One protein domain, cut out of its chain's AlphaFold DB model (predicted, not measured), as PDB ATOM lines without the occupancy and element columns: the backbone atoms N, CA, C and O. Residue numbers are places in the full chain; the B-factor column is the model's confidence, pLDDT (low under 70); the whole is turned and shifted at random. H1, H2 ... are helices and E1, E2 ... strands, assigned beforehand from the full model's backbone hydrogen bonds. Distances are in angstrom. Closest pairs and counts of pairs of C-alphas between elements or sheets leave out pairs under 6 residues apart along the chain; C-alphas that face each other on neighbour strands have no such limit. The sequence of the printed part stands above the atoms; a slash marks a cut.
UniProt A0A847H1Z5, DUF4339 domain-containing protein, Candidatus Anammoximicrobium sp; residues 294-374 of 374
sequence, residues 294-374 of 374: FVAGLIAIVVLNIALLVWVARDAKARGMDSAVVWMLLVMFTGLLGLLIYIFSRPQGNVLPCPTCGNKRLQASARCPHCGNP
ATOM      1  N   PHE A 294      27.419 -14.048   5.476       80.56
ATOM      2  CA  PHE A 294      26.848 -14.553   4.230       80.56
ATOM      3  C   PHE A 294      26.886 -16.085   4.161       80.56
ATOM      4  O   PHE A 294      25.865 -16.724   3.900       80.56
ATOM      5  N   VAL A 295      28.037 -16.690   4.468       82.44
ATOM      6  CA  VAL A 295      28.195 -18.152   4.508       82.44
ATOM      7  C   VAL A 295      27.295 -18.771   5.580       82.44
ATOM      8  O   VAL A 295      26.609 -19.754   5.305       82.44
ATOM      9  N   ALA A 296      27.223 -18.178   6.774       80.06
ATOM     10  CA  ALA A 296      26.317 -18.622   7.830       80.06
ATOM     11  C   ALA A 296      24.842 -18.529   7.400       80.06
ATOM     12  O   ALA A 296      24.064 -19.443   7.670       80.06
ATOM     13  N   GLY A 297      24.466 -17.472   6.673       81.94
ATOM     14  CA  GLY A 297      23.136 -17.314   6.087       81.94
ATOM     15  C   GLY A 297      22.806 -18.410   5.073       81.94
ATOM     16  O   GLY A 297      21.734 -19.010   5.144       81.94
ATOM     17  N   LEU A 298      23.740 -18.746   4.177       78.62
ATOM     18  CA  LEU A 298      23.567 -19.849   3.227       78.62
ATOM     19  C   LEU A 298      23.423 -21.199   3.937       78.62
ATOM     20  O   LEU A 298      22.533 -21.979   3.597       78.62
ATOM     21  N   ILE A 299      24.247 -21.458   4.955       81.25
ATOM     22  CA  ILE A 299      24.143 -22.672   5.772       81.25
ATOM     23  C   ILE A 299      22.770 -22.730   6.452       81.25
ATOM     24  O   ILE A 299      22.104 -23.763   6.387       81.25
ATOM     25  N   ALA A 300      22.300 -21.627   7.039       79.06
ATOM     26  CA  ALA A 300      20.983 -21.557   7.668       79.06
ATOM     27  C   ALA A 300      19.848 -21.842   6.669       79.06
ATOM     28  O   ALA A 300      18.925 -22.595   6.986       79.06
ATOM     29  N   ILE A 301      19.935 -21.316   5.442       79.19
ATOM     30  CA  ILE A 301      18.966 -21.578   4.367       79.19
ATOM     31  C   ILE A 301      18.963 -23.058   3.968       79.19
ATOM     32  O   ILE A 301      17.893 -23.645   3.780       79.19
ATOM     33  N   VAL A 302      20.136 -23.685   3.853       79.19
ATOM     34  CA  VAL A 302      20.251 -25.115   3.532       79.19
ATOM     35  C   VAL A 302      19.672 -25.970   4.660       79.19
ATOM     36  O   VAL A 302      18.870 -26.867   4.397       79.19
ATOM     37  N   VAL A 303      20.000 -25.664   5.918       80.62
ATOM     38  CA  VAL A 303      19.460 -26.364   7.095       80.62
ATOM     39  C   VAL A 303      17.937 -26.241   7.152       80.62
ATOM     40  O   VAL A 303      17.249 -27.244   7.348       80.62
ATOM     41  N   LEU A 304      17.396 -25.041   6.919       82.81
ATOM     42  CA  LEU A 304      15.955 -24.801   6.868       82.81
ATOM     43  C   LEU A 304      15.283 -25.621   5.756       82.81
ATOM     44  O   LEU A 304      14.247 -26.242   5.998       82.81
ATOM     45  N   ASN A 305      15.882 -25.681   4.563       81.50
ATOM     46  CA  ASN A 305      15.381 -26.506   3.459       81.50
ATOM     47  C   ASN A 305      15.364 -27.996   3.820       81.50
ATOM     48  O   ASN A 305      14.358 -28.670   3.600       81.50
ATOM     49  N   ILE A 306      16.439 -28.518   4.419       83.06
ATOM     50  CA  ILE A 306      16.509 -29.922   4.847       83.06
ATOM     51  C   ILE A 306      15.439 -30.214   5.907       83.06
ATOM     52  O   ILE A 306      14.718 -31.208   5.793       83.06
ATOM     53  N   ALA A 307      15.286 -29.345   6.910       82.25
ATOM     54  CA  ALA A 307      14.264 -29.490   7.945       82.25
ATOM     55  C   ALA A 307      12.849 -29.530   7.344       82.25
ATOM     56  O   ALA A 307      12.022 -30.359   7.733       82.25
ATOM     57  N   LEU A 308      12.594 -28.685   6.345       87.00
ATOM     58  CA  LEU A 308      11.329 -28.632   5.626       87.00
ATOM     59  C   LEU A 308      11.081 -29.914   4.818       87.00
ATOM     60  O   LEU A 308       9.987 -30.474   4.894       87.00
ATOM     61  N   LEU A 309      12.088 -30.449   4.120       85.88
ATOM     62  CA  LEU A 309      11.972 -31.727   3.403       85.88
ATOM     63  C   LEU A 309      11.670 -32.892   4.350       85.88
ATOM     64  O   LEU A 309      10.786 -33.702   4.066       85.88
ATOM     65  N   VAL A 310      12.347 -32.956   5.501       85.56
ATOM     66  CA  VAL A 310      12.080 -33.970   6.534       85.56
ATOM     67  C   VAL A 310      10.655 -33.831   7.075       85.56
ATOM     68  O   VAL A 310       9.964 -34.839   7.253       85.56
ATOM     69  N   TRP A 311      10.194 -32.599   7.303       90.69
ATOM     70  CA  TRP A 311       8.827 -32.328   7.740       90.69
ATOM     71  C   TRP A 311       7.796 -32.810   6.711       90.69
ATOM     72  O   TRP A 311       6.912 -33.588   7.073       90.69
ATOM     73  N   VAL A 312       7.952 -32.447   5.430       91.56
ATOM     74  CA  VAL A 312       7.069 -32.887   4.333       91.56
ATOM     75  C   VAL A 312       7.072 -34.408   4.216       91.56
ATOM     76  O   VAL A 312       6.013 -35.022   4.133       91.56
ATOM     77  N   ALA A 313       8.243 -35.046   4.274       84.38
ATOM     78  CA  ALA A 313       8.360 -36.498   4.197       84.38
ATOM     79  C   ALA A 313       7.597 -37.197   5.326       84.38
ATOM     80  O   ALA A 313       6.916 -38.204   5.103       84.38
ATOM     81  N   ARG A 314       7.725 -36.677   6.551       81.38
ATOM     82  CA  ARG A 314       7.082 -37.243   7.738       81.38
ATOM     83  C   ARG A 314       5.575 -37.003   7.726       81.38
ATOM     84  O   ARG A 314       4.833 -37.929   8.048       81.38
ATOM     85  N   ASP A 315       5.122 -35.814   7.329       87.31
ATOM     86  CA  ASP A 315       3.698 -35.480   7.210       87.31
ATOM     87  C   ASP A 315       3.033 -36.275   6.072       87.31
ATOM     88  O   ASP A 315       1.995 -36.895   6.296       87.31
ATOM     89  N   ALA A 316       3.666 -36.379   4.900       86.50
ATOM     90  CA  ALA A 316       3.147 -37.145   3.766       86.50
ATOM     91  C   ALA A 316       3.015 -38.642   4.084       86.50
ATOM     92  O   ALA A 316       2.000 -39.260   3.758       86.50
ATOM     93  N   LYS A 317       4.010 -39.218   4.779       79.81
ATOM     94  CA  LYS A 317       3.957 -40.611   5.254       79.81
ATOM     95  C   LYS A 317       2.875 -40.819   6.309       79.81
ATOM     96  O   LYS A 317       2.134 -41.790   6.215       79.81
ATOM     97  N   ALA A 318       2.741 -39.907   7.276       74.06
ATOM     98  CA  ALA A 318       1.687 -39.984   8.292       74.06
ATOM     99  C   ALA A 318       0.272 -39.905   7.685       74.06
ATOM    100  O   ALA A 318      -0.691 -40.397   8.272       74.06
ATOM    101  N   ARG A 319       0.156 -39.293   6.502       80.44
ATOM    102  CA  ARG A 319      -1.088 -39.159   5.738       80.44
ATOM    103  C   ARG A 319      -1.339 -40.297   4.754       80.44
ATOM    104  O   ARG A 319      -2.405 -40.335   4.157       80.44
ATOM    105  N   GLY A 320      -0.397 -41.229   4.604       74.19
ATOM    106  CA  GLY A 320      -0.547 -42.369   3.703       74.19
ATOM    107  C   GLY A 320      -0.641 -41.980   2.227       74.19
ATOM    108  O   GLY A 320      -1.292 -42.685   1.470       74.19
ATOM    109  N   MET A 321      -0.039 -40.857   1.813       76.06
ATOM    110  CA  MET A 321       0.023 -40.502   0.393       76.06
ATOM    111  C   MET A 321       1.049 -41.395  -0.315       76.06
ATOM    112  O   MET A 321       2.207 -41.447   0.109       76.06
ATOM    113  N   ASP A 322       0.643 -42.042  -1.411       66.81
ATOM    114  CA  ASP A 322       1.396 -43.098  -2.122       66.81
ATOM    115  C   ASP A 322       2.721 -42.646  -2.774       66.81
ATOM    116  O   ASP A 322       3.376 -43.395  -3.497       66.81
ATOM    117  N   SER A 323       3.172 -41.421  -2.521       76.19
ATOM    118  CA  SER A 323       4.342 -40.839  -3.173       76.19
ATOM    119  C   SER A 323       4.986 -39.716  -2.352       76.19
ATOM    120  O   SER A 323       5.280 -38.637  -2.862       76.19
ATOM    121  N   ALA A 324       5.282 -39.968  -1.070       84.69
ATOM    122  CA  ALA A 324       6.000 -39.013  -0.208       84.69
ATOM    123  C   ALA A 324       7.298 -38.466  -0.844       84.69
ATOM    124  O   ALA A 324       7.643 -37.304  -0.653       84.69
ATOM    125  N   VAL A 325       7.991 -39.282  -1.647       87.56
ATOM    126  CA  VAL A 325       9.197 -38.876  -2.389       87.56
ATOM    127  C   VAL A 325       8.893 -37.839  -3.467       87.56
ATOM    128  O   VAL A 325       9.657 -36.895  -3.624       87.56
ATOM    129  N   VAL A 326       7.766 -37.958  -4.170       90.00
ATOM    130  CA  VAL A 326       7.372 -36.990  -5.206       90.00
ATOM    131  C   VAL A 326       7.108 -35.626  -4.578       90.00
ATOM    132  O   VAL A 326       7.570 -34.617  -5.101       90.00
ATOM    133  N   TRP A 327       6.449 -35.599  -3.417       91.06
ATOM    134  CA  TRP A 327       6.238 -34.364  -2.666       91.06
ATOM    135  C   TRP A 327       7.546 -33.749  -2.163       91.06
ATOM    136  O   TRP A 327       7.723 -32.541  -2.293       91.06
ATOM    137  N   MET A 328       8.498 -34.556  -1.675       88.25
ATOM    138  CA  MET A 328       9.836 -34.056  -1.329       88.25
ATOM    139  C   MET A 328      10.548 -33.440  -2.538       88.25
ATOM    140  O   MET A 328      11.079 -32.342  -2.430       88.25
ATOM    141  N   LEU A 329      10.548 -34.120  -3.690       88.75
ATOM    142  CA  LEU A 329      11.205 -33.623  -4.902       88.75
ATOM    143  C   LEU A 329      10.559 -32.326  -5.397       88.75
ATOM    144  O   LEU A 329      11.265 -31.379  -5.733       88.75
ATOM    145  N   LEU A 330       9.228 -32.250  -5.391       90.06
ATOM    146  CA  LEU A 330       8.495 -31.050  -5.786       90.06
ATOM    147  C   LEU A 330       8.902 -29.850  -4.922       90.06
ATOM    148  O   LEU A 330       9.264 -28.807  -5.459       90.06
ATOM    149  N   VAL A 331       8.923 -30.014  -3.599       90.38
ATOM    150  CA  VAL A 331       9.336 -28.970  -2.652       90.38
ATOM    151  C   VAL A 331      10.826 -28.639  -2.786       90.38
ATOM    152  O   VAL A 331      11.187 -27.471  -2.740       90.38
ATOM    153  N   MET A 332      11.693 -29.624  -3.021       86.12
ATOM    154  CA  MET A 332      13.134 -29.405  -3.192       86.12
ATOM    155  C   MET A 332      13.448 -28.509  -4.398       86.12
ATOM    156  O   MET A 332      14.288 -27.622  -4.294       86.12
ATOM    157  N   PHE A 333      12.772 -28.716  -5.532       87.50
ATOM    158  CA  PHE A 333      13.039 -27.949  -6.756       87.50
ATOM    159  C   PHE A 333      12.281 -26.623  -6.838       87.50
ATOM    160  O   PHE A 333      12.701 -25.728  -7.566       87.50
ATOM    161  N   THR A 334      11.161 -26.486  -6.126       87.88
ATOM    162  CA  THR A 334      10.296 -25.293  -6.217       87.88
ATOM    163  C   THR A 334      10.230 -24.482  -4.918       87.88
ATOM    164  O   THR A 334       9.595 -23.428  -4.876       87.88
ATOM    165  N   GLY A 335      10.895 -24.946  -3.857       87.12
ATOM    166  CA  GLY A 335      10.981 -24.289  -2.557       87.12
ATOM    167  C   GLY A 335       9.610 -24.031  -1.932       87.12
ATOM    168  O   GLY A 335       8.775 -24.929  -1.790       87.12
ATOM    169  N   LEU A 336       9.368 -22.768  -1.573       86.50
ATOM    170  CA  LEU A 336       8.121 -22.325  -0.942       86.50
ATOM    171  C   LEU A 336       6.892 -22.507  -1.838       86.50
ATOM    172  O   LEU A 336       5.812 -22.795  -1.325       86.50
ATOM    173  N   LEU A 337       7.041 -22.394  -3.162       90.12
ATOM    174  CA  LEU A 337       5.928 -22.620  -4.087       90.12
ATOM    175  C   LEU A 337       5.454 -24.076  -4.008       90.12
ATOM    176  O   LEU A 337       4.256 -24.348  -3.950       90.12
ATOM    177  N   GLY A 338       6.399 -25.011  -3.923       90.56
ATOM    178  CA  GLY A 338       6.099 -26.425  -3.750       90.56
ATOM    179  C   GLY A 338       5.467 -26.741  -2.408       90.56
ATOM    180  O   GLY A 338       4.525 -27.528  -2.349       90.56
ATOM    181  N   LEU A 339       5.939 -26.094  -1.338       90.50
ATOM    182  CA  LEU A 339       5.322 -26.207  -0.016       90.50
ATOM    183  C   LEU A 339       3.867 -25.725  -0.042       90.50
ATOM    184  O   LEU A 339       2.997 -26.364   0.545       90.50
ATOM    185  N   LEU A 340       3.592 -24.621  -0.734       93.12
ATOM    186  CA  LEU A 340       2.247 -24.071  -0.846       93.12
ATOM    187  C   LEU A 340       1.321 -25.058  -1.570       93.12
ATOM    188  O   LEU A 340       0.280 -25.433  -1.032       93.12
ATOM    189  N   ILE A 341       1.748 -25.577  -2.726       92.62
ATOM    190  CA  ILE A 341       1.016 -26.623  -3.462       92.62
ATOM    191  C   ILE A 341       0.804 -27.868  -2.587       92.62
ATOM    192  O   ILE A 341      -0.291 -28.435  -2.566       92.62
ATOM    193  N   TYR A 342       1.825 -28.289  -1.836       90.88
ATOM    194  CA  TYR A 342       1.724 -29.404  -0.899       90.88
ATOM    195  C   TYR A 342       0.642 -29.154   0.156       90.88
ATOM    196  O   TYR A 342      -0.227 -29.996   0.344       90.88
ATOM    197  N   ILE A 343       0.637 -27.987   0.806       91.38
ATOM    198  CA  ILE A 343      -0.343 -27.653   1.849       91.38
ATOM    199  C   ILE A 343      -1.776 -27.638   1.298       91.38
ATOM    200  O   ILE A 343      -2.682 -28.112   1.981       91.38
ATOM    201  N   PHE A 344      -1.988 -27.143   0.077       91.44
ATOM    202  CA  PHE A 344      -3.319 -27.119  -0.542       91.44
ATOM    203  C   PHE A 344      -3.797 -28.494  -1.019       91.44
ATOM    204  O   PHE A 344      -4.980 -28.805  -0.909       91.44
ATOM    205  N   SER A 345      -2.894 -29.329  -1.532       89.38
ATOM    206  CA  SER A 345      -3.214 -30.704  -1.951       89.38
ATOM    207  C   SER A 345      -3.311 -31.690  -0.783       89.38
ATOM    208  O   SER A 345      -3.835 -32.794  -0.938       89.38
ATOM    209  N   ARG A 346      -2.817 -31.295   0.394       88.94
ATOM    210  CA  ARG A 346      -2.818 -32.090   1.619       88.94
ATOM    211  C   ARG A 346      -4.251 -32.489   2.005       88.94
ATOM    212  O   ARG A 346      -5.077 -31.612   2.271       88.94
ATOM    213  N   PRO A 347      -4.549 -33.794   2.138       80.62
ATOM    214  CA  PRO A 347      -5.863 -34.254   2.568       80.62
ATOM    215  C   PRO A 347      -6.118 -33.824   4.014       80.62
ATOM    216  O   PRO A 347      -5.275 -34.038   4.888       80.62
ATOM    217  N   GLN A 348      -7.270 -33.205   4.263       76.12
ATOM    218  CA  GLN A 348      -7.668 -32.717   5.583       76.12
ATOM    219  C   GLN A 348      -8.189 -33.872   6.456       76.12
ATOM    220  O   GLN A 348      -8.802 -34.812   5.954       76.12
ATOM    221  N   GLY A 349      -7.928 -33.820   7.766       77.25
ATOM    222  CA  GLY A 349      -8.380 -34.836   8.724       77.25
ATOM    223  C   GLY A 349      -7.438 -35.026   9.914       77.25
ATOM    224  O   GLY A 349      -6.232 -34.771   9.816       77.25
ATOM    225  N   ASN A 350      -7.992 -35.481  11.043       79.19
ATOM    226  CA  ASN A 350      -7.219 -35.753  12.253       79.19
ATOM    227  C   ASN A 350      -6.350 -37.004  12.086       79.19
ATOM    228  O   ASN A 350      -6.772 -38.002  11.496       79.19
ATOM    229  N   VAL A 351      -5.128 -36.948  12.623       81.69
ATOM    230  CA  VAL A 351      -4.190 -38.072  12.606       81.69
ATOM    231  C   VAL A 351      -4.309 -38.815  13.934       81.69
ATOM    232  O   VAL A 351      -3.978 -38.271  14.984       81.69
ATOM    233  N   LEU A 352      -4.790 -40.053  13.883       81.81
ATOM    234  CA  LEU A 352      -5.036 -40.908  15.040       81.81
ATOM    235  C   LEU A 352      -4.000 -42.046  15.068       81.81
ATOM    236  O   LEU A 352      -3.550 -42.486  14.003       81.81
ATOM    237  N   PRO A 353      -3.617 -42.562  16.246       85.56
ATOM    238  CA  PRO A 353      -2.853 -43.801  16.327       85.56
ATOM    239  C   PRO A 353      -3.729 -44.989  15.906       85.56
ATOM    240  O   PRO A 353      -4.877 -45.123  16.324       85.56
ATOM    241  N   CYS A 354      -3.196 -45.861  15.054       83.75
ATOM    242  CA  CYS A 354      -3.870 -47.088  14.651       83.75
ATOM    243  C   CYS A 354      -3.974 -48.055  15.848       83.75
ATOM    244  O   CYS A 354      -2.948 -48.337  16.467       83.75
ATOM    245  N   PRO A 355      -5.150 -48.645  16.132       83.00
ATOM    246  CA  PRO A 355      -5.317 -49.572  17.255       83.00
ATOM    247  C   PRO A 355      -4.575 -50.903  17.058       83.00
ATOM    248  O   PRO A 355      -4.231 -51.563  18.027       83.00
ATOM    249  N   THR A 356      -4.303 -51.303  15.810       86.25
ATOM    250  CA  THR A 356      -3.608 -52.567  15.513       86.25
ATOM    251  C   THR A 356      -2.084 -52.434  15.543       86.25
ATOM    252  O   THR A 356      -1.409 -53.360  15.971       86.25
ATOM    253  N   CYS A 357      -1.521 -51.318  15.061       85.69
ATOM    254  CA  CYS A 357      -0.063 -51.174  14.913       85.69
ATOM    255  C   CYS A 357       0.552 -49.970  15.638       85.69
ATOM    256  O   CYS A 357       1.764 -49.794  15.583       85.69
ATOM    257  N   GLY A 358      -0.250 -49.101  16.256       82.38
ATOM    258  CA  GLY A 358       0.217 -47.893  16.948       82.38
ATOM    259  C   GLY A 358       0.710 -46.765  16.033       82.38
ATOM    260  O   GLY A 358       0.869 -45.634  16.489       82.38
ATOM    261  N   ASN A 359       0.914 -47.019  14.735       82.06
ATOM    262  CA  ASN A 359       1.355 -45.990  13.796       82.06
ATOM    263  C   ASN A 359       0.254 -44.969  13.496       82.06
ATOM    264  O   ASN A 359      -0.938 -45.274  13.494       82.06
ATOM    265  N   LYS A 360       0.681 -43.742  13.201       82.12
ATOM    266  CA  LYS A 360      -0.195 -42.620  12.858       82.12
ATOM    267  C   LYS A 360      -0.875 -42.860  11.504       82.12
ATOM    268  O   LYS A 360      -0.198 -43.153  10.526       82.12
ATOM    269  N   ARG A 361      -2.201 -42.714  11.452       82.38
ATOM    270  CA  ARG A 361      -3.018 -42.764  10.227       82.38
ATOM    271  C   ARG A 361      -4.046 -41.637  10.227       82.38
ATOM    272  O   ARG A 361      -4.429 -41.150  11.289       82.38
ATOM    273  N   LEU A 362      -4.527 -41.241   9.054       81.44
ATOM    274  CA  LEU A 362      -5.666 -40.327   8.956       81.44
ATOM    275  C   LEU A 362      -6.956 -41.030   9.391       81.44
ATOM    276  O   LEU A 362      -7.192 -42.177   9.023       81.44
ATOM    277  N   GLN A 363      -7.817 -40.321  10.122       78.81
ATOM    278  CA  GLN A 363      -9.148 -40.807  10.502       78.81
ATOM    279  C   GLN A 363     -10.013 -41.162   9.286       78.81
ATOM    280  O   GLN A 363     -10.785 -42.111   9.335       78.81
ATOM    281  N   ALA A 364      -9.859 -40.414   8.192       77.50
ATOM    282  CA  ALA A 364     -10.598 -40.633   6.952       77.50
ATOM    283  C   ALA A 364     -10.087 -41.833   6.133       77.50
ATOM    284  O   ALA A 364     -10.721 -42.210   5.150       77.50
ATOM    285  N   SER A 365      -8.942 -42.436   6.485       74.50
ATOM    286  CA  SER A 365      -8.444 -43.594   5.744       74.50
ATOM    287  C   SER A 365      -9.277 -44.822   6.115       74.50
ATOM    288  O   SER A 365      -9.395 -45.141   7.290       74.50
ATOM    289  N   ALA A 366      -9.851 -45.530   5.137       77.88
ATOM    290  CA  ALA A 366     -10.654 -46.737   5.391       77.88
ATOM    291  C   ALA A 366      -9.814 -47.944   5.850       77.88
ATOM    292  O   ALA A 366     -10.338 -48.899   6.407       77.88
ATOM    293  N   ARG A 367      -8.504 -47.915   5.578       82.62
ATOM    294  CA  ARG A 367      -7.514 -48.895   6.034       82.62
ATOM    295  C   ARG A 367      -6.260 -48.169   6.496       82.62
ATOM    296  O   ARG A 367      -5.972 -47.052   6.057       82.62
ATOM    297  N   CYS A 368      -5.506 -48.787   7.393       82.50
ATOM    298  CA  CYS A 368      -4.217 -48.282   7.829       82.50
ATOM    299  C   CYS A 368      -3.158 -48.514   6.732       82.50
ATOM    300  O   CYS A 368      -2.971 -49.660   6.320       82.50
ATOM    301  N   PRO A 369      -2.400 -47.486   6.308       75.81
ATOM    302  CA  PRO A 369      -1.351 -47.640   5.293       75.81
ATOM    303  C   PRO A 369      -0.149 -48.469   5.778       75.81
ATOM    304  O   PRO A 369       0.636 -48.946   4.967       75.81
ATOM    305  N   HIS A 370       0.006 -48.660   7.093       78.56
ATOM    306  CA  HIS A 370       1.123 -49.411   7.669       78.56
ATOM    307  C   HIS A 370       0.837 -50.909   7.824       78.56
ATOM    308  O   HIS A 370       1.716 -51.721   7.551       78.56
ATOM    309  N   CYS A 371      -0.366 -51.285   8.274       82.62
ATOM    310  CA  CYS A 371      -0.722 -52.687   8.534       82.62
ATOM    311  C   CYS A 371      -1.817 -53.248   7.616       82.62
ATOM    312  O   CYS A 371      -2.066 -54.448   7.647       82.62
ATOM    313  N   GLY A 372      -2.491 -52.414   6.818       79.00
ATOM    314  CA  GLY A 372      -3.575 -52.829   5.921       79.00
ATOM    315  C   GLY A 372      -4.903 -53.162   6.610       79.00
ATOM    316  O   GLY A 372      -5.892 -53.395   5.915       79.00
ATOM    317  N   ASN A 373      -4.947 -53.157   7.945       81.44
ATOM    318  CA  ASN A 373      -6.155 -53.409   8.729       81.44
ATOM    319  C   ASN A 373      -7.088 -52.179   8.711       81.44
ATOM    320  O   ASN A 373      -6.571 -51.059   8.599       81.44
ATOM    321  N   PRO A 374      -8.424 -52.353   8.780       71.19
ATOM    322  CA  PRO A 374      -9.379 -51.248   8.749       71.19
ATOM    323  C   PRO A 374      -9.210 -50.250   9.893       71.19
ATOM    324  O   PRO A 374      -8.588 -50.548  10.937       71.19
TER     325      PRO A 374
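What this domain is: This is residues 294 to 374 of the 374 residues of the protein "DUF4339 domain-containing protein" of Candidatus Anammoximicrobium sp (UniProt A0A847H1Z5). A long helix, H1, makes the axis of a rod; H2 packs on its later part and H3 folds back on H2, while residues 294 to 304 stick out at one end and a small head of loops with the hairpin E1 E2 sits at the other. Printed are 81 residues, mostly helix, with H1 H2 H3 E1 E2 in order and E1 and E2 antiparallel. It is loose, radius of gyration of the C-alphas 15.0 A, spanning 51 by 22 by 18 A.

Where its parts are: Find C-alpha 294 at (26.848, -14.553, 4.230); H1 runs 36.0 A to residue 318. H2 is residues 324 to 334, 15.6 A; H3 336 to 345, 14.1 A; E1 351 to 353, 7.0 A; E2 360 to 362, 7.1 A, ending at (-5.666, -40.327, 8.956).

How they stand to each other: H1 and H2, a helical hairpin, touch, closest at C-alphas 316 and 324, 5.2 A, at a shallow tilt of 29 degrees, opposite ways. H2 and H3, also a hairpin, touch, closest at C-alphas 331 and 338, 4.3 A, at 38 degrees, only just steep. In H1, H2 and H3 every O i to N i+4 pair is within hydrogen-bond range. Between E1 and E2, N 352 and O 361 are within hydrogen-bond range at 2.8 A.

The domain as a whole: C-alphas 294 and 374, the farthest apart, are 51.8 A apart. The printed part has no cut and no long link; pLDDT is under 70 at residue 322.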